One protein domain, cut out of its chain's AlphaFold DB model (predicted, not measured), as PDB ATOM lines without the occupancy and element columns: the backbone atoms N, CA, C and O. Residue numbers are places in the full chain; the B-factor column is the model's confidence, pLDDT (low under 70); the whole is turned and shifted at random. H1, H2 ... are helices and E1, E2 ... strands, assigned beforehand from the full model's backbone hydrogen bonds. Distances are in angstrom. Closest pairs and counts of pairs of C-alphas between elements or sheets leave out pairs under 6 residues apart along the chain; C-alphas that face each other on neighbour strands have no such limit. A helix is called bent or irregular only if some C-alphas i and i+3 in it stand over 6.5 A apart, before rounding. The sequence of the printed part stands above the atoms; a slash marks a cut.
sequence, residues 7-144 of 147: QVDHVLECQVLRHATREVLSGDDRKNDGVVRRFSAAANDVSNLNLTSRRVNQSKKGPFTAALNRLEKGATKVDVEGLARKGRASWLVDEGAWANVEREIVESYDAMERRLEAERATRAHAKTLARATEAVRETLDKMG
ATOM      1  N   GLN A   7      -7.947   9.512  99.965       53.38
ATOM      2  CA  GLN A   7      -7.394   8.198 100.237       53.38
ATOM      3  C   GLN A   7      -7.550   7.925 101.723       53.38
ATOM      4  O   GLN A   7      -7.150   8.750 102.544       53.38
ATOM      5  N   VAL A   8      -8.100   6.755 102.036       53.97
ATOM      6  CA  VAL A   8      -8.096   6.216 103.394       53.97
ATOM      7  C   VAL A   8      -6.641   6.128 103.852       53.97
ATOM      8  O   VAL A   8      -5.809   5.502 103.179       53.97
ATOM      9  N   ASP A   9      -6.302   6.827 104.931       60.22
ATOM     10  CA  ASP A   9      -4.947   6.850 105.472       60.22
ATOM     11  C   ASP A   9      -4.594   5.528 106.167       60.22
ATOM     12  O   ASP A   9      -4.641   5.380 107.377       60.22
ATOM     13  N   HIS A  10      -4.242   4.523 105.371       57.88
ATOM     14  CA  HIS A  10      -4.035   3.169 105.880       57.88
ATOM     15  C   HIS A  10      -2.604   2.846 106.309       57.88
ATOM     16  O   HIS A  10      -2.374   1.836 106.971       57.88
ATOM     17  N   VAL A  11      -1.601   3.604 105.866       54.81
ATOM     18  CA  VAL A  11      -0.211   3.121 105.925       54.81
ATOM     19  C   VAL A  11       0.464   3.493 107.237       54.81
ATOM     20  O   VAL A  11       1.249   2.699 107.745       54.81
ATOM     21  N   LEU A  12       0.153   4.659 107.794       61.44
ATOM     22  CA  LEU A  12       0.826   5.184 108.977       61.44
ATOM     23  C   LEU A  12       0.390   4.515 110.264       61.44
ATOM     24  O   LEU A  12       1.228   3.959 110.971       61.44
ATOM     25  N   GLU A  13      -0.915   4.489 110.504       64.19
ATOM     26  CA  GLU A  13      -1.518   3.790 111.635       64.19
ATOM     27  C   GLU A  13      -1.113   2.317 111.610       64.19
ATOM     28  O   GLU A  13      -0.538   1.818 112.568       64.19
ATOM     29  N   CYS A  14      -1.242   1.629 110.470       63.03
ATOM     30  CA  CYS A  14      -0.813   0.235 110.364       63.03
ATOM     31  C   CYS A  14       0.694   0.029 110.588       63.03
ATOM     32  O   CYS A  14       1.079  -1.037 111.065       63.03
ATOM     33  N   GLN A  15       1.558   0.977 110.212       68.19
ATOM     34  CA  GLN A  15       3.006   0.869 110.431       68.19
ATOM     35  C   GLN A  15       3.374   1.077 111.900       68.19
ATOM     36  O   GLN A  15       4.131   0.274 112.444       68.19
ATOM     37  N   VAL A  16       2.804   2.098 112.545       71.38
ATOM     38  CA  VAL A  16       2.988   2.368 113.978       71.38
ATOM     39  C   VAL A  16       2.442   1.205 114.801       71.38
ATOM     40  O   VAL A  16       3.159   0.658 115.633       71.38
ATOM     41  N   LEU A  17       1.227   0.743 114.494       70.44
ATOM     42  CA  LEU A  17       0.600  -0.400 115.151       70.44
ATOM     43  C   LEU A  17       1.423  -1.677 114.981       70.44
ATOM     44  O   LEU A  17       1.679  -2.369 115.963       70.44
ATOM     45  N   ARG A  18       1.880  -2.002 113.765       71.00
ATOM     46  CA  ARG A  18       2.715  -3.195 113.540       71.00
ATOM     47  C   ARG A  18       4.042  -3.121 114.275       71.00
ATOM     48  O   ARG A  18       4.466  -4.138 114.804       71.00
ATOM     49  N   HIS A  19       4.695  -1.962 114.292       74.06
ATOM     50  CA  HIS A  19       5.950  -1.784 115.014       74.06
ATOM     51  C   HIS A  19       5.743  -1.940 116.524       74.06
ATOM     52  O   HIS A  19       6.387  -2.783 117.142       74.06
ATOM     53  N   ALA A  20       4.784  -1.206 117.089       75.62
ATOM     54  CA  ALA A  20       4.468  -1.213 118.513       75.62
ATOM     55  C   ALA A  20       4.063  -2.600 119.022       75.62
ATOM     56  O   ALA A  20       4.519  -3.075 120.058       75.62
ATOM     57  N   THR A  21       3.202  -3.284 118.270       71.94
ATOM     58  CA  THR A  21       2.654  -4.576 118.686       71.94
ATOM     59  C   THR A  21       3.523  -5.763 118.301       71.94
ATOM     60  O   THR A  21       3.195  -6.881 118.703       71.94
ATOM     61  N   ARG A  22       4.629  -5.551 117.569       77.25
ATOM     62  CA  ARG A  22       5.477  -6.623 117.029       77.25
ATOM     63  C   ARG A  22       5.848  -7.621 118.112       77.25
ATOM     64  O   ARG A  22       5.517  -8.785 117.978       77.25
ATOM     65  N   GLU A  23       6.436  -7.163 119.211       70.25
ATOM     66  CA  GLU A  23       6.903  -8.039 120.295       70.25
ATOM     67  C   GLU A  23       5.767  -8.630 121.145       70.25
ATOM     68  O   GLU A  23       5.931  -9.671 121.782       70.25
ATOM     69  N   VAL A  24       4.601  -7.977 121.167       70.38
ATOM     70  CA  VAL A  24       3.441  -8.411 121.960       70.38
ATOM     71  C   VAL A  24       2.625  -9.470 121.219       70.38
ATOM     72  O   VAL A  24       2.099 -10.393 121.844       70.38
ATOM     73  N   LEU A  25       2.515  -9.336 119.896       70.81
ATOM     74  CA  LEU A  25       1.665 -10.159 119.042       70.81
ATOM     75  C   LEU A  25       2.439 -11.215 118.238       70.81
ATOM     76  O   LEU A  25       1.805 -12.156 117.775       70.81
ATOM     77  N   SER A  26       3.774 -11.137 118.122       64.81
ATOM     78  CA  SER A  26       4.605 -12.146 117.430       64.81
ATOM     79  C   SER A  26       4.947 -13.389 118.267       64.81
ATOM     80  O   SER A  26       5.891 -14.108 117.942       64.81
ATOM     81  N   GLY A  27       4.263 -13.616 119.391       56.69
ATOM     82  CA  GLY A  27       4.471 -14.798 120.229       56.69
ATOM     83  C   GLY A  27       3.613 -15.985 119.782       56.69
ATOM     84  O   GLY A  27       2.412 -15.804 119.607       56.69
ATOM     85  N   ASP A  28       4.242 -17.166 119.669       52.56
ATOM     86  CA  ASP A  28       3.691 -18.520 119.433       52.56
ATOM     87  C   ASP A  28       2.252 -18.540 118.861       52.56
ATOM     88  O   ASP A  28       1.251 -18.543 119.593       52.56
ATOM     89  N   ASP A  29       2.184 -18.525 117.526       53.34
ATOM     90  CA  ASP A  29       1.078 -18.074 116.663       53.34
ATOM     91  C   ASP A  29      -0.327 -18.626 116.978       53.34
ATOM     92  O   ASP A  29      -1.329 -18.026 116.608       53.34
ATOM     93  N   ARG A  30      -0.472 -19.723 117.729       51.50
ATOM     94  CA  ARG A  30      -1.797 -20.311 118.021       51.50
ATOM     95  C   ARG A  30      -2.533 -19.693 119.210       51.50
ATOM     96  O   ARG A  30      -3.745 -19.864 119.318       51.50
ATOM     97  N   LYS A  31      -1.844 -19.009 120.133       57.22
ATOM     98  CA  LYS A  31      -2.482 -18.445 121.347       57.22
ATOM     99  C   LYS A  31      -3.007 -17.023 121.156       57.22
ATOM    100  O   LYS A  31      -3.869 -16.596 121.922       57.22
ATOM    101  N   ASN A  32      -2.523 -16.312 120.137       64.00
ATOM    102  CA  ASN A  32      -2.810 -14.893 119.934       64.00
ATOM    103  C   ASN A  32      -3.667 -14.592 118.697       64.00
ATOM    104  O   ASN A  32      -4.091 -13.451 118.552       64.00
ATOM    105  N   ASP A  33      -4.020 -15.579 117.865       70.25
ATOM    106  CA  ASP A  33      -4.850 -15.381 116.661       70.25
ATOM    107  C   ASP A  33      -6.139 -14.587 116.928       70.25
ATOM    108  O   ASP A  33      -6.485 -13.656 116.200       70.25
ATOM    109  N   GLY A  34      -6.848 -14.914 118.012       70.69
ATOM    110  CA  GLY A  34      -8.066 -14.200 118.403       70.69
ATOM    111  C   GLY A  34      -7.819 -12.762 118.873       70.69
ATOM    112  O   GLY A  34      -8.712 -11.924 118.779       70.69
ATOM    113  N   VAL A  35      -6.620 -12.461 119.377       70.69
ATOM    114  CA  VAL A  35      -6.201 -11.112 119.782       70.69
ATOM    115  C   VAL A  35      -5.768 -10.313 118.558       70.69
ATOM    116  O   VAL A  35      -6.258  -9.207 118.364       70.69
ATOM    117  N   VAL A  36      -4.944 -10.900 117.687       73.69
ATOM    118  CA  VAL A  36      -4.494 -10.297 116.425       73.69
ATOM    119  C   VAL A  36      -5.684  -9.935 115.539       73.69
ATOM    120  O   VAL A  36      -5.718  -8.836 114.989       73.69
ATOM    121  N   ARG A  37      -6.697 -10.805 115.442       75.06
ATOM    122  CA  ARG A  37      -7.921 -10.524 114.674       75.06
ATOM    123  C   ARG A  37      -8.727  -9.360 115.243       75.06
ATOM    124  O   ARG A  37      -9.137  -8.508 114.468       75.06
ATOM    125  N   ARG A  38      -8.935  -9.300 116.565       75.25
ATOM    126  CA  ARG A  38      -9.653  -8.180 117.211       75.25
ATOM    127  C   ARG A  38      -8.893  -6.869 117.080       75.25
ATOM    128  O   ARG A  38      -9.478  -5.857 116.725       75.25
ATOM    129  N   PHE A  39      -7.582  -6.918 117.283       73.94
ATOM    130  CA  PHE A  39      -6.707  -5.765 117.118       73.94
ATOM    131  C   PHE A  39      -6.732  -5.241 115.679       73.94
ATOM    132  O   PHE A  39      -6.938  -4.056 115.449       73.94
ATOM    133  N   SER A  40      -6.617  -6.141 114.699       74.00
ATOM    134  CA  SER A  40      -6.706  -5.787 113.280       74.00
ATOM    135  C   SER A  40      -8.096  -5.270 112.900       74.00
ATOM    136  O   SER A  40      -8.198  -4.351 112.097       74.00
ATOM    137  N   ALA A  41      -9.167  -5.838 113.461       75.12
ATOM    138  CA  ALA A  41     -10.532  -5.378 113.218       75.12
ATOM    139  C   ALA A  41     -10.765  -3.971 113.786       75.12
ATOM    140  O   ALA A  41     -11.265  -3.117 113.063       75.12
ATOM    141  N   ALA A  42     -10.350  -3.718 115.030       75.50
ATOM    142  CA  ALA A  42     -10.453  -2.404 115.660       75.50
ATOM    143  C   ALA A  42      -9.631  -1.345 114.913       75.50
ATOM    144  O   ALA A  42     -10.134  -0.256 114.660       75.50
ATOM    145  N   ALA A  43      -8.404  -1.684 114.502       70.06
ATOM    146  CA  ALA A  43      -7.570  -0.799 113.698       70.06
ATOM    147  C   ALA A  43      -8.225  -0.477 112.346       70.06
ATOM    148  O   ALA A  43      -8.387   0.685 112.008       70.06
ATOM    149  N   ASN A  44      -8.674  -1.492 111.597       68.75
ATOM    150  CA  ASN A  44      -9.276  -1.288 110.275       68.75
ATOM    151  C   ASN A  44     -10.584  -0.483 110.314       68.75
ATOM    152  O   ASN A  44     -10.862   0.254 109.373       68.75
ATOM    153  N   ASP A  45     -11.396  -0.648 111.359       69.38
ATOM    154  CA  ASP A  45     -12.668   0.064 111.516       69.38
ATOM    155  C   ASP A  45     -12.439   1.568 111.722       69.38
ATOM    156  O   ASP A  45     -13.020   2.396 111.022       69.38
ATOM    157  N   VAL A  46     -11.502   1.918 112.606       64.19
ATOM    158  CA  VAL A  46     -11.123   3.310 112.873       64.19
ATOM    159  C   VAL A  46     -10.395   3.931 111.679       64.19
ATOM    160  O   VAL A  46     -10.720   5.048 111.277       64.19
ATOM    161  N   SER A  47      -9.486   3.185 111.042       58.69
ATOM    162  CA  SER A  47      -8.732   3.655 109.875       58.69
ATOM    163  C   SER A  47      -9.620   4.027 108.682       58.69
ATOM    164  O   SER A  47      -9.196   4.820 107.847       58.69
ATOM    165  N   ASN A  48     -10.855   3.518 108.588       53.12
ATOM    166  CA  ASN A  48     -11.795   3.878 107.517       53.12
ATOM    167  C   ASN A  48     -12.370   5.304 107.637       53.12
ATOM    168  O   ASN A  48     -13.052   5.756 106.714       53.12
ATOM    169  N   LEU A  49     -12.113   6.017 108.739       53.44
ATOM    170  CA  LEU A  49     -12.653   7.358 108.991       53.44
ATOM    171  C   LEU A  49     -11.719   8.492 108.527       53.44
ATOM    172  O   LEU A  49     -12.192   9.603 108.282       53.44
ATOM    173  N   ASN A  50     -10.426   8.214 108.311       57.88
ATOM    174  CA  ASN A  50      -9.424   9.227 107.953       57.88
ATOM    175  C   ASN A  50      -9.287   9.398 106.438       57.88
ATOM    176  O   ASN A  50      -8.405   8.837 105.779       57.88
ATOM    177  N   LEU A  51     -10.181  10.206 105.869       61.47
ATOM    178  CA  LEU A  51     -10.109  10.646 104.478       61.47
ATOM    179  C   LEU A  51      -9.202  11.873 104.360       61.47
ATOM    180  O   LEU A  51      -9.643  13.006 104.541       61.47
ATOM    181  N   THR A  52      -7.947  11.661 103.969       68.38
ATOM    182  CA  THR A  52      -7.034  12.763 103.635       68.38
ATOM    183  C   THR A  52      -6.657  12.737 102.155       68.38
ATOM    184  O   THR A  52      -6.875  11.760 101.431       68.38
ATOM    185  N   SER A  53      -6.119  13.845 101.643       76.81
ATOM    186  CA  SER A  53      -5.675  13.873 100.248       76.81
ATOM    187  C   SER A  53      -4.483  12.932 100.038       76.81
ATOM    188  O   SER A  53      -3.578  12.844 100.872       76.81
ATOM    189  N   ARG A  54      -4.399  12.308  98.857       79.69
ATOM    190  CA  ARG A  54      -3.231  11.506  98.443       79.69
ATOM    191  C   ARG A  54      -1.893  12.226  98.672       79.69
ATOM    192  O   ARG A  54      -0.902  11.593  99.024       79.69
ATOM    193  N   ARG A  55      -1.854  13.547  98.463       82.56
ATOM    194  CA  ARG A  55      -0.650  14.373  98.643       82.56
ATOM    195  C   ARG A  55      -0.207  14.423 100.108       82.56
ATOM    196  O   ARG A  55       0.989  14.281 100.367       82.56
ATOM    197  N   VAL A  56      -1.152  14.593 101.035       82.19
ATOM    198  CA  VAL A  56      -0.888  14.556 102.481       82.19
ATOM    199  C   VAL A  56      -0.345  13.177 102.847       82.19
ATOM    200  O   VAL A  56       0.800  13.106 103.288       82.19
ATOM    201  N   ASN A  57      -1.066  12.095 102.522       78.56
ATOM    202  CA  ASN A  57      -0.668  10.708 102.819       78.56
ATOM    203  C   ASN A  57       0.751  10.356 102.353       78.56
ATOM    204  O   ASN A  57       1.546   9.797 103.110       78.56
ATOM    205  N   GLN A  58       1.106  10.709 101.116       81.56
ATOM    206  CA  GLN A  58       2.456  10.447 100.611       81.56
ATOM    207  C   GLN A  58       3.526  11.261 101.342       81.56
ATOM    208  O   GLN A  58       4.628  10.762 101.570       81.56
ATOM    209  N   SER A  59       3.208  12.498 101.724       86.56
ATOM    210  CA  SER A  59       4.162  13.386 102.388       86.56
ATOM    211  C   SER A  59       4.436  12.945 103.823       86.56
ATOM    212  O   SER A  59       5.598  12.893 104.223       86.56
ATOM    213  N   LYS A  60       3.407  12.532 104.574       84.50
ATOM    214  CA  LYS A  60       3.582  12.092 105.966       84.50
ATOM    215  C   LYS A  60       4.287  10.740 106.113       84.50
ATOM    216  O   LYS A  60       4.983  10.531 107.096       84.50
ATOM    217  N   LYS A  61       4.242   9.841 105.124       85.25
ATOM    218  CA  LYS A  61       4.885   8.513 105.224       85.25
ATOM    219  C   LYS A  61       6.381   8.560 105.587       85.25
ATOM    220  O   LYS A  61       6.855   7.739 106.373       85.25
ATOM    221  N   GLY A  62       7.132   9.490 104.995       87.81
ATOM    222  CA  GLY A  62       8.587   9.582 105.159       87.81
ATOM    223  C   GLY A  62       9.028   9.854 106.605       87.81
ATOM    224  O   GLY A  62       9.782   9.048 107.153       87.81
ATOM    225  N   PRO A  63       8.558  10.950 107.228       90.38
ATOM    226  CA  PRO A  63       8.897  11.304 108.607       90.38
ATOM    227  C   PRO A  63       8.641  10.187 109.623       90.38
ATOM    228  O   PRO A  63       9.539   9.840 110.384       90.38
ATOM    229  N   PHE A  64       7.478   9.543 109.580       88.75
ATOM    230  CA  PHE A  64       7.169   8.449 110.505       88.75
ATOM    231  C   PHE A  64       7.956   7.175 110.217       88.75
ATOM    232  O   PHE A  64       8.413   6.525 111.149       88.75
ATOM    233  N   THR A  65       8.183   6.827 108.943       88.19
ATOM    234  CA  THR A  65       9.076   5.702 108.610       88.19
ATOM    235  C   THR A  65      10.472   5.953 109.188       88.19
ATOM    236  O   THR A  65      11.093   5.057 109.754       88.19
ATOM    237  N   ALA A  66      10.972   7.188 109.084       90.94
ATOM    238  CA  ALA A  66      12.243   7.570 109.682       90.94
ATOM    239  C   ALA A  66      12.204   7.522 111.219       90.94
ATOM    240  O   ALA A  66      13.197   7.108 111.819       90.94
ATOM    241  N   ALA A  67      11.085   7.896 111.845       91.44
ATOM    242  CA  ALA A  67      10.912   7.803 113.288       91.44
ATOM    243  C   ALA A  67      10.939   6.350 113.777       91.44
ATOM    244  O   ALA A  67      11.765   6.013 114.622       91.44
ATOM    245  N   LEU A  68      10.143   5.470 113.165       89.00
ATOM    246  CA  LEU A  68      10.114   4.036 113.466       89.00
ATOM    247  C   LEU A  68      11.497   3.394 113.320       89.00
ATOM    248  O   LEU A  68      11.958   2.714 114.230       89.00
ATOM    249  N   ASN A  69      12.212   3.697 112.233       89.94
ATOM    250  CA  ASN A  69      13.576   3.202 112.019       89.94
ATOM    251  C   ASN A  69      14.570   3.680 113.089       89.94
ATOM    252  O   ASN A  69      15.578   3.017 113.331       89.94
ATOM    253  N   ARG A  70      14.359   4.861 113.685       93.62
ATOM    254  CA  ARG A  70      15.198   5.360 114.785       93.62
ATOM    255  C   ARG A  70      14.865   4.647 116.092       93.62
ATOM    256  O   ARG A  70      15.797   4.259 116.790       93.62
ATOM    257  N   LEU A  71      13.582   4.431 116.384       90.44
ATOM    258  CA  LEU A  71      13.135   3.658 117.548       90.44
ATOM    259  C   LEU A  71      13.646   2.211 117.484       90.44
ATOM    260  O   LEU A  71      14.223   1.723 118.449       90.44
ATOM    261  N   GLU A  72      13.573   1.572 116.313       87.75
ATOM    262  CA  GLU A  72      14.124   0.228 116.061       87.75
ATOM    263  C   GLU A  72      15.640   0.141 116.303       87.75
ATOM    264  O   GLU A  72      16.156  -0.910 116.672       87.75
ATOM    265  N   LYS A  73      16.363   1.251 116.120       91.38
ATOM    266  CA  LYS A  73      17.806   1.356 116.392       91.38
ATOM    267  C   LYS A  73      18.125   1.735 117.844       91.38
ATOM    268  O   LYS A  73      19.292   1.960 118.156       91.38
ATOM    269  N   GLY A  74      17.119   1.819 118.714       90.44
ATOM    270  CA  GLY A  74      17.278   2.103 120.139       90.44
ATOM    271  C   GLY A  74      17.155   3.579 120.527       90.44
ATOM    272  O   GLY A  74      17.550   3.938 121.634       90.44
ATOM    273  N   ALA A  75      16.628   4.452 119.658       92.25
ATOM    274  CA  ALA A  75      16.303   5.815 120.074       92.25
ATOM    275  C   ALA A  75      15.207   5.799 121.154       92.25
ATOM    276  O   ALA A  75      14.191   5.125 121.002       92.25
ATOM    277  N   THR A  76      15.404   6.561 122.231       91.38
ATOM    278  CA  THR A  76      14.444   6.650 123.344       91.38
ATOM    279  C   THR A  76      13.345   7.677 123.100       91.38
ATOM    280  O   THR A  76      12.237   7.485 123.582       91.38
ATOM    281  N   LYS A  77      13.633   8.744 122.347       93.06
ATOM    282  CA  LYS A  77      12.659   9.721 121.845       93.06
ATOM    283  C   LYS A  77      13.043  10.192 120.445       93.06
ATOM    284  O   LYS A  77      14.228  10.277 120.109       93.06
ATOM    285  N   VAL A  78      12.045  10.502 119.627       93.88
ATOM    286  CA  VAL A  78      12.198  10.991 118.260       93.88
ATOM    287  C   VAL A  78      11.184  12.093 117.993       93.88
ATOM    288  O   VAL A  78       9.993  11.844 117.996       93.88
ATOM    289  N   ASP A  79      11.680  13.283 117.674       93.31
ATOM    290  CA  ASP A  79      10.867  14.406 117.203       93.31
ATOM    291  C   ASP A  79      10.419  14.171 115.746       93.31
ATOM    292  O   ASP A  79      11.201  14.343 114.797       93.31
ATOM    293  N   VAL A  80       9.182  13.692 115.568       91.88
ATOM    294  CA  VAL A  80       8.617  13.380 114.247       91.88
ATOM    295  C   VAL A  80       8.247  14.640 113.456       91.88
ATOM    296  O   VAL A  80       8.426  14.652 112.235       91.88
ATOM    297  N   GLU A  81       7.844  15.726 114.118       93.25
ATOM    298  CA  GLU A  81       7.623  17.024 113.472       93.25
ATOM    299  C   GLU A  81       8.943  17.579 112.920       93.25
ATOM    300  O   GLU A  81       9.029  17.987 111.757       93.25
ATOM    301  N   GLY A  82      10.028  17.517 113.693       94.31
ATOM    302  CA  GLY A  82      11.359  17.913 113.241       94.31
ATOM    303  C   GLY A  82      11.854  17.083 112.055       94.31
ATOM    304  O   GLY A  82      12.572  17.599 111.189       94.31
ATOM    305  N   LEU A  83      11.458  15.809 111.967       93.50
ATOM    306  CA  LEU A  83      11.679  14.974 110.782       93.50
ATOM    307  C   LEU A  83      10.844  15.435 109.582       93.50
ATOM    308  O   LEU A  83      11.350  15.428 108.457       93.50
ATOM    309  N   ALA A  84       9.598  15.853 109.806       92.00
ATOM    310  CA  ALA A  84       8.733  16.402 108.771       92.00
ATOM    311  C   ALA A  84       9.281  17.709 108.204       92.00
ATOM    312  O   ALA A  84       9.466  17.818 106.989       92.00
ATOM    313  N   ARG A  85       9.654  18.638 109.087       95.19
ATOM    314  CA  ARG A  85      10.195  19.960 108.754       95.19
ATOM    315  C   ARG A  85      11.489  19.888 107.942       95.19
ATOM    316  O   ARG A  85      11.703  20.699 107.052       95.19
ATOM    317  N   LYS A  86      12.349  18.900 108.216       92.94
ATOM    318  CA  LYS A  86      13.619  18.686 107.487       92.94
ATOM    319  C   LYS A  86      13.452  17.910 106.175       92.94
ATOM    320  O   LYS A  86      14.412  17.790 105.415       92.94
ATOM    321  N   GLY A  87      12.284  17.316 105.941       89.25
ATOM    322  CA  GLY A  87      12.034  16.406 104.831       89.25
ATOM    323  C   GLY A  87      11.155  17.000 103.734       89.25
ATOM    324  O   GLY A  87      10.838  18.182 103.699       89.25
ATOM    325  N   ARG A  88      10.675  16.123 102.846       87.50
ATOM    326  CA  ARG A  88       9.700  16.469 101.790       87.50
ATOM    327  C   ARG A  88       8.307  16.831 102.331       87.50
ATOM    328  O   ARG A  88       7.418  17.147 101.548       87.50
ATOM    329  N   ALA A  89       8.121  16.735 103.645       90.69
ATOM    330  CA  ALA A  89       6.891  17.047 104.353       90.69
ATOM    331  C   ALA A  89       6.906  18.451 104.979       90.69
ATOM    332  O   ALA A  89       5.944  18.784 105.658       90.69
ATOM    333  N   SER A  90       7.948  19.269 104.756       94.25
ATOM    334  CA  SER A  90       8.063  20.599 105.376       94.25
ATOM    335  C   SER A  90       6.828  21.463 105.129       94.25
ATOM    336  O   SER A  90       6.316  22.073 106.055       94.25
ATOM    337  N   TRP A  91       6.268  21.384 103.919       92.25
ATOM    338  CA  TRP A  91       5.048  22.089 103.533       92.25
ATOM    339  C   TRP A  91       3.836  21.757 104.421       92.25
ATOM    340  O   TRP A  91       2.995  22.621 104.625       92.25
ATOM    341  N   LEU A  92       3.741  20.543 104.982       89.56
ATOM    342  CA  LEU A  92       2.675  20.209 105.936       89.56
ATOM    343  C   LEU A  92       2.829  21.002 107.234       89.56
ATOM    344  O   LEU A  92       1.832  21.405 107.822       89.56
ATOM    345  N   VAL A  93       4.067  21.209 107.682       92.75
ATOM    346  CA  VAL A  93       4.373  21.977 108.893       92.75
ATOM    347  C   VAL A  93       4.163  23.466 108.626       92.75
ATOM    348  O   VAL A  93       3.452  24.126 109.375       92.75
ATOM    349  N   ASP A  94       4.709  23.967 107.517       92.50
ATOM    350  CA  ASP A  94       4.647  25.382 107.138       92.50
ATOM    351  C   ASP A  94       3.200  25.861 106.903       92.50
ATOM    352  O   ASP A  94       2.858  26.995 107.232       92.50
ATOM    353  N   GLU A  95       2.329  24.994 106.376       92.12
ATOM    354  CA  GLU A  95       0.900  25.278 106.165       92.12
ATOM    355  C   GLU A  95       0.029  24.984 107.405       92.12
ATOM    356  O   GLU A  95      -1.193  25.123 107.349       92.12
ATOM    357  N   GLY A  96       0.619  24.540 108.523       87.75
ATOM    358  CA  GLY A  96      -0.110  24.169 109.746       87.75
ATOM    359  C   GLY A  96      -0.944  22.885 109.630       87.75
ATOM    360  O   GLY A  96      -1.667  22.523 110.556       87.75
ATOM    361  N   ALA A  97      -0.844  22.163 108.512       87.44
ATOM    362  CA  ALA A  97      -1.537  20.897 108.289       87.44
ATOM    363  C   ALA A  97      -0.967  19.745 109.137       87.44
ATOM    364  O   ALA A  97      -1.654  18.749 109.350       87.44
ATOM    365  N   TRP A  98       0.269  19.869 109.628       89.31
ATOM    366  CA  TRP A  98       0.926  18.851 110.447       89.31
ATOM    367  C   TRP A  98       0.213  18.614 111.782       89.31
ATOM    368  O   TRP A  98      -0.035  17.466 112.128       89.31
ATOM    369  N   ALA A  99      -0.247  19.675 112.450       87.44
ATOM    370  CA  ALA A  99      -1.018  19.553 113.691       87.44
ATOM    371  C   ALA A  99      -2.313  18.737 113.505       87.44
ATOM    372  O   ALA A  99      -2.761  18.042 114.414       87.44
ATOM    373  N   ASN A 100      -2.919  18.782 112.310       85.38
ATOM    374  CA  ASN A 100      -4.063  17.926 111.994       85.38
ATOM    375  C   ASN A 100      -3.646  16.459 111.856       85.38
ATOM    376  O   ASN A 100      -4.369  15.595 112.330       85.38
ATOM    377  N   VAL A 101      -2.484  16.179 111.257       84.12
ATOM    378  CA  VAL A 101      -1.948  14.814 111.143       84.12
ATOM    379  C   VAL A 101      -1.670  14.217 112.522       84.12
ATOM    380  O   VAL A 101      -1.998  13.058 112.755       84.12
ATOM    381  N   GLU A 102      -1.082  14.991 113.431       86.94
ATOM    382  CA  GLU A 102      -0.803  14.548 114.803       86.94
ATOM    383  C   GLU A 102      -2.098  14.252 115.553       86.94
ATOM    384  O   GLU A 102      -2.265  13.155 116.087       86.94
ATOM    385  N   ARG A 103      -3.056  15.186 115.496       84.94
ATOM    386  CA  ARG A 103      -4.375  15.010 116.102       84.94
ATOM    387  C   ARG A 103      -5.102  13.783 115.550       84.94
ATOM    388  O   ARG A 103      -5.587  12.985 116.339       84.94
ATOM    389  N   GLU A 104      -5.149  13.606 114.230       81.75
ATOM    390  CA  GLU A 104      -5.809  12.456 113.590       81.75
ATOM    391  C   GLU A 104      -5.217  11.122 114.066       81.75
ATOM    392  O   GLU A 104      -5.955  10.171 114.318       81.75
ATOM    393  N   ILE A 105      -3.895  11.041 114.241       81.88
ATOM    394  CA  ILE A 105      -3.232   9.820 114.719       81.88
ATOM    395  C   ILE A 105      -3.601   9.520 116.174       81.88
ATOM    396  O   ILE A 105      -3.887   8.366 116.500       81.88
ATOM    397  N   VAL A 106      -3.623  10.539 117.037       84.25
ATOM    398  CA  VAL A 106      -4.028  10.389 118.442       84.25
ATOM    399  C   VAL A 106      -5.507  10.019 118.541       84.25
ATOM    400  O   VAL A 106      -5.847   9.043 119.202       84.25
ATOM    401  N   GLU A 107      -6.387  10.709 117.814       83.50
ATOM    402  CA  GLU A 107      -7.825  10.409 117.778       83.50
ATOM    403  C   GLU A 107      -8.097   8.975 117.301       83.50
ATOM    404  O   GLU A 107      -8.980   8.292 117.833       83.50
ATOM    405  N   SER A 108      -7.314   8.495 116.334       78.75
ATOM    406  CA  SER A 108      -7.414   7.128 115.817       78.75
ATOM    407  C   SER A 108      -6.934   6.099 116.832       78.75
ATOM    408  O   SER A 108      -7.567   5.058 117.019       78.75
ATOM    409  N   TYR A 109      -5.848   6.393 117.543       82.88
ATOM    410  CA  TYR A 109      -5.408   5.565 118.658       82.88
ATOM    411  C   TYR A 109      -6.473   5.495 119.761       82.88
ATOM    412  O   TYR A 109      -6.865   4.395 120.149       82.88
ATOM    413  N   ASP A 110      -7.014   6.633 120.193       83.69
ATOM    414  CA  ASP A 110      -8.033   6.702 121.240       83.69
ATOM    415  C   ASP A 110      -9.316   5.953 120.842       83.69
ATOM    416  O   ASP A 110      -9.950   5.272 121.653       83.69
ATOM    417  N   ALA A 111      -9.737   6.071 119.579       82.25
ATOM    418  CA  ALA A 111     -10.888   5.341 119.061       82.25
ATOM    419  C   ALA A 111     -10.636   3.826 119.033       82.25
ATOM    420  O   ALA A 111     -11.519   3.052 119.421       82.25
ATOM    421  N   MET A 112      -9.432   3.403 118.638       81.38
ATOM    422  CA  MET A 112      -9.027   1.999 118.666       81.38
ATOM    423  C   MET A 112      -8.993   1.470 120.105       81.38
ATOM    424  O   MET A 112      -9.543   0.401 120.367       81.38
ATOM    425  N   GLU A 113      -8.404   2.213 121.044       83.00
ATOM    426  CA  GLU A 113      -8.353   1.852 122.462       83.00
ATOM    427  C   GLU A 113      -9.763   1.649 123.026       83.00
ATOM    428  O   GLU A 113     -10.079   0.553 123.495       83.00
ATOM    429  N   ARG A 114     -10.657   2.639 122.877       83.56
ATOM    430  CA  ARG A 114     -12.059   2.533 123.323       83.56
ATOM    431  C   ARG A 114     -12.760   1.305 122.750       83.56
ATOM    432  O   ARG A 114     -13.510   0.621 123.453       83.56
ATOM    433  N   ARG A 115     -12.523   0.996 121.470       80.75
ATOM    434  CA  ARG A 115     -13.109  -0.178 120.815       80.75
ATOM    435  C   ARG A 115     -12.584  -1.475 121.423       80.75
ATOM    436  O   ARG A 115     -13.378  -2.364 121.724       80.75
ATOM    437  N   LEU A 116     -11.273  -1.577 121.626       78.44
ATOM    438  CA  LEU A 116     -10.636  -2.751 122.223       78.44
ATOM    439  C   LEU A 116     -11.049  -2.958 123.682       78.44
ATOM    440  O   LEU A 116     -11.196  -4.102 124.117       78.44
ATOM    441  N   GLU A 117     -11.279  -1.882 124.432       80.31
ATOM    442  CA  GLU A 117     -11.845  -1.950 125.779       80.31
ATOM    443  C   GLU A 117     -13.272  -2.501 125.781       80.31
ATOM    444  O   GLU A 117     -13.574  -3.400 126.571       80.31
ATOM    445  N   ALA A 118     -14.119  -2.045 124.855       78.94
ATOM    446  CA  ALA A 118     -15.484  -2.543 124.700       78.94
ATOM    447  C   ALA A 118     -15.541  -4.032 124.298       78.94
ATOM    448  O   ALA A 118     -16.502  -4.729 124.620       78.94
ATOM    449  N   GLU A 119     -14.512  -4.551 123.621       70.50
ATOM    450  CA  GLU A 119     -14.433  -5.951 123.180       70.50
ATOM    451  C   GLU A 119     -13.815  -6.922 124.202       70.50
ATOM    452  O   GLU A 119     -13.597  -8.099 123.877       70.50
ATOM    453  N   ARG A 120     -13.519  -6.488 125.437       66.31
ATOM    454  CA  ARG A 120     -12.906  -7.338 126.478       66.31
ATOM    455  C   ARG A 120     -13.838  -8.483 126.913       66.31
ATOM    456  O   ARG A 120     -14.501  -8.425 127.939       66.31
ATOM    457  N   ALA A 121     -13.832  -9.577 126.149       57.84
ATOM    458  CA  ALA A 121     -14.684 -10.748 126.370       57.84
ATOM    459  C   ALA A 121     -14.113 -11.775 127.374       57.84
ATOM    460  O   ALA A 121     -14.876 -12.528 127.970       57.84
ATOM    461  N   THR A 122     -12.785 -11.849 127.577       62.44
ATOM    462  CA  THR A 122     -12.160 -12.798 128.530       62.44
ATOM    463  C   THR A 122     -10.915 -12.219 129.225       62.44
ATOM    464  O   THR A 122     -10.179 -11.421 128.643       62.44
ATOM    465  N   ARG A 123     -10.628 -12.661 130.466       61.19
ATOM    466  CA  ARG A 123      -9.490 -12.173 131.287       61.19
ATOM    467  C   ARG A 123      -8.109 -12.384 130.643       61.19
ATOM    468  O   ARG A 123      -7.241 -11.534 130.794       61.19
ATOM    469  N   ALA A 124      -7.895 -13.496 129.933       59.78
ATOM    470  CA  ALA A 124      -6.607 -13.790 129.295       59.78
ATOM    471  C   ALA A 124      -6.348 -12.901 128.065       59.78
ATOM    472  O   ALA A 124      -5.255 -12.358 127.922       59.78
ATOM    473  N   HIS A 125      -7.368 -12.677 127.224       65.56
ATOM    474  CA  HIS A 125      -7.260 -11.760 126.086       65.56
ATOM    475  C   HIS A 125      -7.114 -10.304 126.538       65.56
ATOM    476  O   HIS A 125      -6.386  -9.549 125.901       65.56
ATOM    477  N   ALA A 126      -7.733  -9.926 127.661       73.06
ATOM    478  CA  ALA A 126      -7.631  -8.578 128.211       73.06
ATOM    479  C   ALA A 126      -6.183  -8.181 128.548       73.06
ATOM    480  O   ALA A 126      -5.794  -7.051 128.276       73.06
ATOM    481  N   LYS A 127      -5.360  -9.103 129.073       78.50
ATOM    482  CA  LYS A 127      -3.955  -8.802 129.402       78.50
ATOM    483  C   LYS A 127      -3.101  -8.576 128.152       78.50
ATOM    484  O   LYS A 127      -2.314  -7.635 128.126       78.50
ATOM    485  N   THR A 128      -3.236  -9.419 127.127       77.50
ATOM    486  CA  THR A 128      -2.481  -9.247 125.871       77.50
ATOM    487  C   THR A 128      -2.941  -8.003 125.116       77.50
ATOM    488  O   THR A 128      -2.100  -7.244 124.645       77.50
ATOM    489  N   LEU A 129      -4.252  -7.741 125.068       76.44
ATOM    490  CA  LEU A 129      -4.807  -6.521 124.472       76.44
ATOM    491  C   LEU A 129      -4.328  -5.260 125.192       76.44
ATOM    492  O   LEU A 129      -3.908  -4.316 124.530       76.44
ATOM    493  N   ALA A 130      -4.323  -5.256 126.528       80.88
ATOM    494  CA  ALA A 130      -3.807  -4.135 127.308       80.88
ATOM    495  C   ALA A 130      -2.320  -3.884 127.020       80.88
ATOM    496  O   ALA A 130      -1.939  -2.756 126.746       80.88
ATOM    497  N   ARG A 131      -1.488  -4.936 126.980       83.00
ATOM    498  CA  ARG A 131      -0.062  -4.804 126.624       83.00
ATOM    499  C   ARG A 131       0.153  -4.282 125.205       83.00
ATOM    500  O   ARG A 131       1.071  -3.504 124.991       83.00
ATOM    501  N   ALA A 132      -0.658  -4.721 124.242       81.69
ATOM    502  CA  ALA A 132      -0.560  -4.256 122.861       81.69
ATOM    503  C   ALA A 132      -0.956  -2.778 122.749       81.69
ATOM    504  O   ALA A 132      -0.281  -2.013 122.072       81.69
ATOM    505  N   THR A 133      -2.013  -2.380 123.457       83.38
ATOM    506  CA  THR A 133      -2.492  -0.991 123.509       83.38
ATOM    507  C   THR A 133      -1.471  -0.074 124.183       83.38
ATOM    508  O   THR A 133      -1.168   0.990 123.650       83.38
ATOM    509  N   GLU A 134      -0.866  -0.524 125.287       87.06
ATOM    510  CA  GLU A 134       0.211   0.196 125.978       87.06
ATOM    511  C   GLU A 134       1.445   0.359 125.085       87.06
ATOM    512  O   GLU A 134       2.003   1.446 124.990       87.06
ATOM    513  N   ALA A 135       1.841  -0.681 124.346       86.69
ATOM    514  CA  ALA A 135       2.982  -0.588 123.437       86.69
ATOM    515  C   ALA A 135       2.765   0.452 122.321       86.69
ATOM    516  O   ALA A 135       3.711   1.117 121.889       86.69
ATOM    517  N   VAL A 136       1.520   0.616 121.851       86.25
ATOM    518  CA  VAL A 136       1.172   1.679 120.896       86.25
ATOM    519  C   VAL A 136       1.280   3.044 121.561       86.25
ATOM    520  O   VAL A 136       1.935   3.919 120.996       86.25
ATOM    521  N   ARG A 137       0.742   3.202 122.777       88.81
ATOM    522  CA  ARG A 137       0.868   4.431 123.569       88.81
ATOM    523  C   ARG A 137       2.319   4.850 123.753       88.81
ATOM    524  O   ARG A 137       2.683   5.973 123.425       88.81
ATOM    525  N   GLU A 138       3.160   3.927 124.217       90.06
ATOM    526  CA  GLU A 138       4.590   4.166 124.396       90.06
ATOM    527  C   GLU A 138       5.258   4.578 123.083       90.06
ATOM    528  O   GLU A 138       6.141   5.428 123.076       90.06
ATOM    529  N   THR A 139       4.869   3.975 121.959       89.94
ATOM    530  CA  THR A 139       5.430   4.333 120.652       89.94
ATOM    531  C   THR A 139       5.048   5.762 120.263       89.94
ATOM    532  O   THR A 139       5.904   6.497 119.773       89.94
ATOM    533  N   LEU A 140       3.802   6.176 120.513       89.94
ATOM    534  CA  LEU A 140       3.333   7.540 120.252       89.94
ATOM    535  C   LEU A 140       4.012   8.571 121.175       89.94
ATOM    536  O   LEU A 140       4.474   9.598 120.680       89.94
ATOM    537  N   ASP A 141       4.181   8.277 122.469       91.94
ATOM    538  CA  ASP A 141       4.953   9.127 123.399       91.94
ATOM    539  C   ASP A 141       6.423   9.252 122.967       91.94
ATOM    540  O   ASP A 141       6.985  10.349 122.895       91.94
ATOM    541  N   LYS A 142       7.057   8.139 122.578       92.19
ATOM    542  CA  LYS A 142       8.432   8.158 122.055       92.19
ATOM    543  C   LYS A 142       8.550   8.972 120.765       92.19
ATOM    544  O   LYS A 142       9.640   9.462 120.478       92.19
ATOM    545  N   MET A 143       7.472   9.127 119.996       91.25
ATOM    546  CA  MET A 143       7.414  10.000 118.817       91.25
ATOM    547  C   MET A 143       7.085  11.466 119.139       91.25
ATOM    548  O   MET A 143       7.094  12.289 118.225       91.25
ATOM    549  N   GLY A 144       6.803  11.797 120.403       90.00
ATOM    550  CA  GLY A 144       6.381  13.137 120.811       90.00
ATOM    551  C   GLY A 144       4.977  13.504 120.330       90.00
ATOM    552  O   GLY A 144       4.714  14.674 120.103       90.00
TER     553      GLY A 144
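AT A GLANCE: This is residues 7 to 144 of the 147 residues of an uncharacterized protein of Opitutaceae bacterium (UniProt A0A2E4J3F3). Two layers of helices lie one over the other: the long helices H6 and H7, side by side and running opposite ways, cross over a layer in which H1 sits between H2 and H3. At one end of the domain H4 packs on H3 and H5 on H4, and from there the chain turns back into H6. The printed part has 138 residues, with seven named helices and one named strand in the order H1, H2, E1, H3, H4, H5, H6, H7; the class is mostly helix. It is compact, with a radius of gyration of the C-alphas of 15.3 A and spans of 47 by 32 by 20 A.

HOW THE PARTS SIT: Residues 7 to 8 pair antiparallel with residues 51 to 52 of E1, residues 51 to 53, which pairs with no named strand. H1, residues 11 to 25, is irregular: C-alphas 20 and 23 are 7.5 A apart. H1 forms a helical hairpin with H2, residues 33 to 47, at a shallow tilt of 21 degrees; the closest C-alphas, of Leu 25 and Val 36, are 6.7 A apart. H3, residues 54 to 72, has a kink of 25 degrees near residue 63. H3 touches H1 with residues 61 to 68 alone, the same way at a shallow tilt of 27 degrees, closest at the C-alphas of Leu 12 and Lys 61, 6.5 A. H4, residues 80 to 85, touches H3 at a steep tilt of 50 degrees, closest at the C-alphas of Pro 63 and Leu 83, 5.1 A. H5, residues 90 to 94, touches H4, closest at the C-alphas of Ala 84 and Ser 90, 5.4 A. H6, residues 98 to 118, touches H2 with residues 108 to 116 alone, at a steep tilt of 42 degrees, closest at the C-alphas of Ala 42 and Met 112, 5.5 A. H7, residues 123 to 142, touches H1 at a steep tilt of 52 degrees, opposite ways, closest at the C-alphas of Ala 20 and Val 136, 5.0 A. The helical hairpin H6 and H7 only just touches, with 3 pairs of C-alphas within 8 A, at a shallow tilt of 11 degrees. Every O i to N i+4 pair is within hydrogen-bond range in H2, H4, H5 and H6, against 9 of 11 in H1, 12 of 15 in H3 and 14 of 16 in H7.

IN THESE COORDINATES: H1 begins at C-alpha 11, (-0.211, 3.121, 105.925), and H7 ends at C-alpha 142, (8.432, 8.158, 122.055). From first to last C-alpha H3 measures 27.2 A, H6 30.5 A and H7 28.6 A.

THE WHOLE: The C-alphas of Arg 30 and Asp 94 are the two farthest apart, 47.4 A. The printed part has no cut and no long link. Mean pLDDT of the printed part is 78.6; residues 7 to 15, 26 to 32, 44 to 52 and 120 to 125 are under 70.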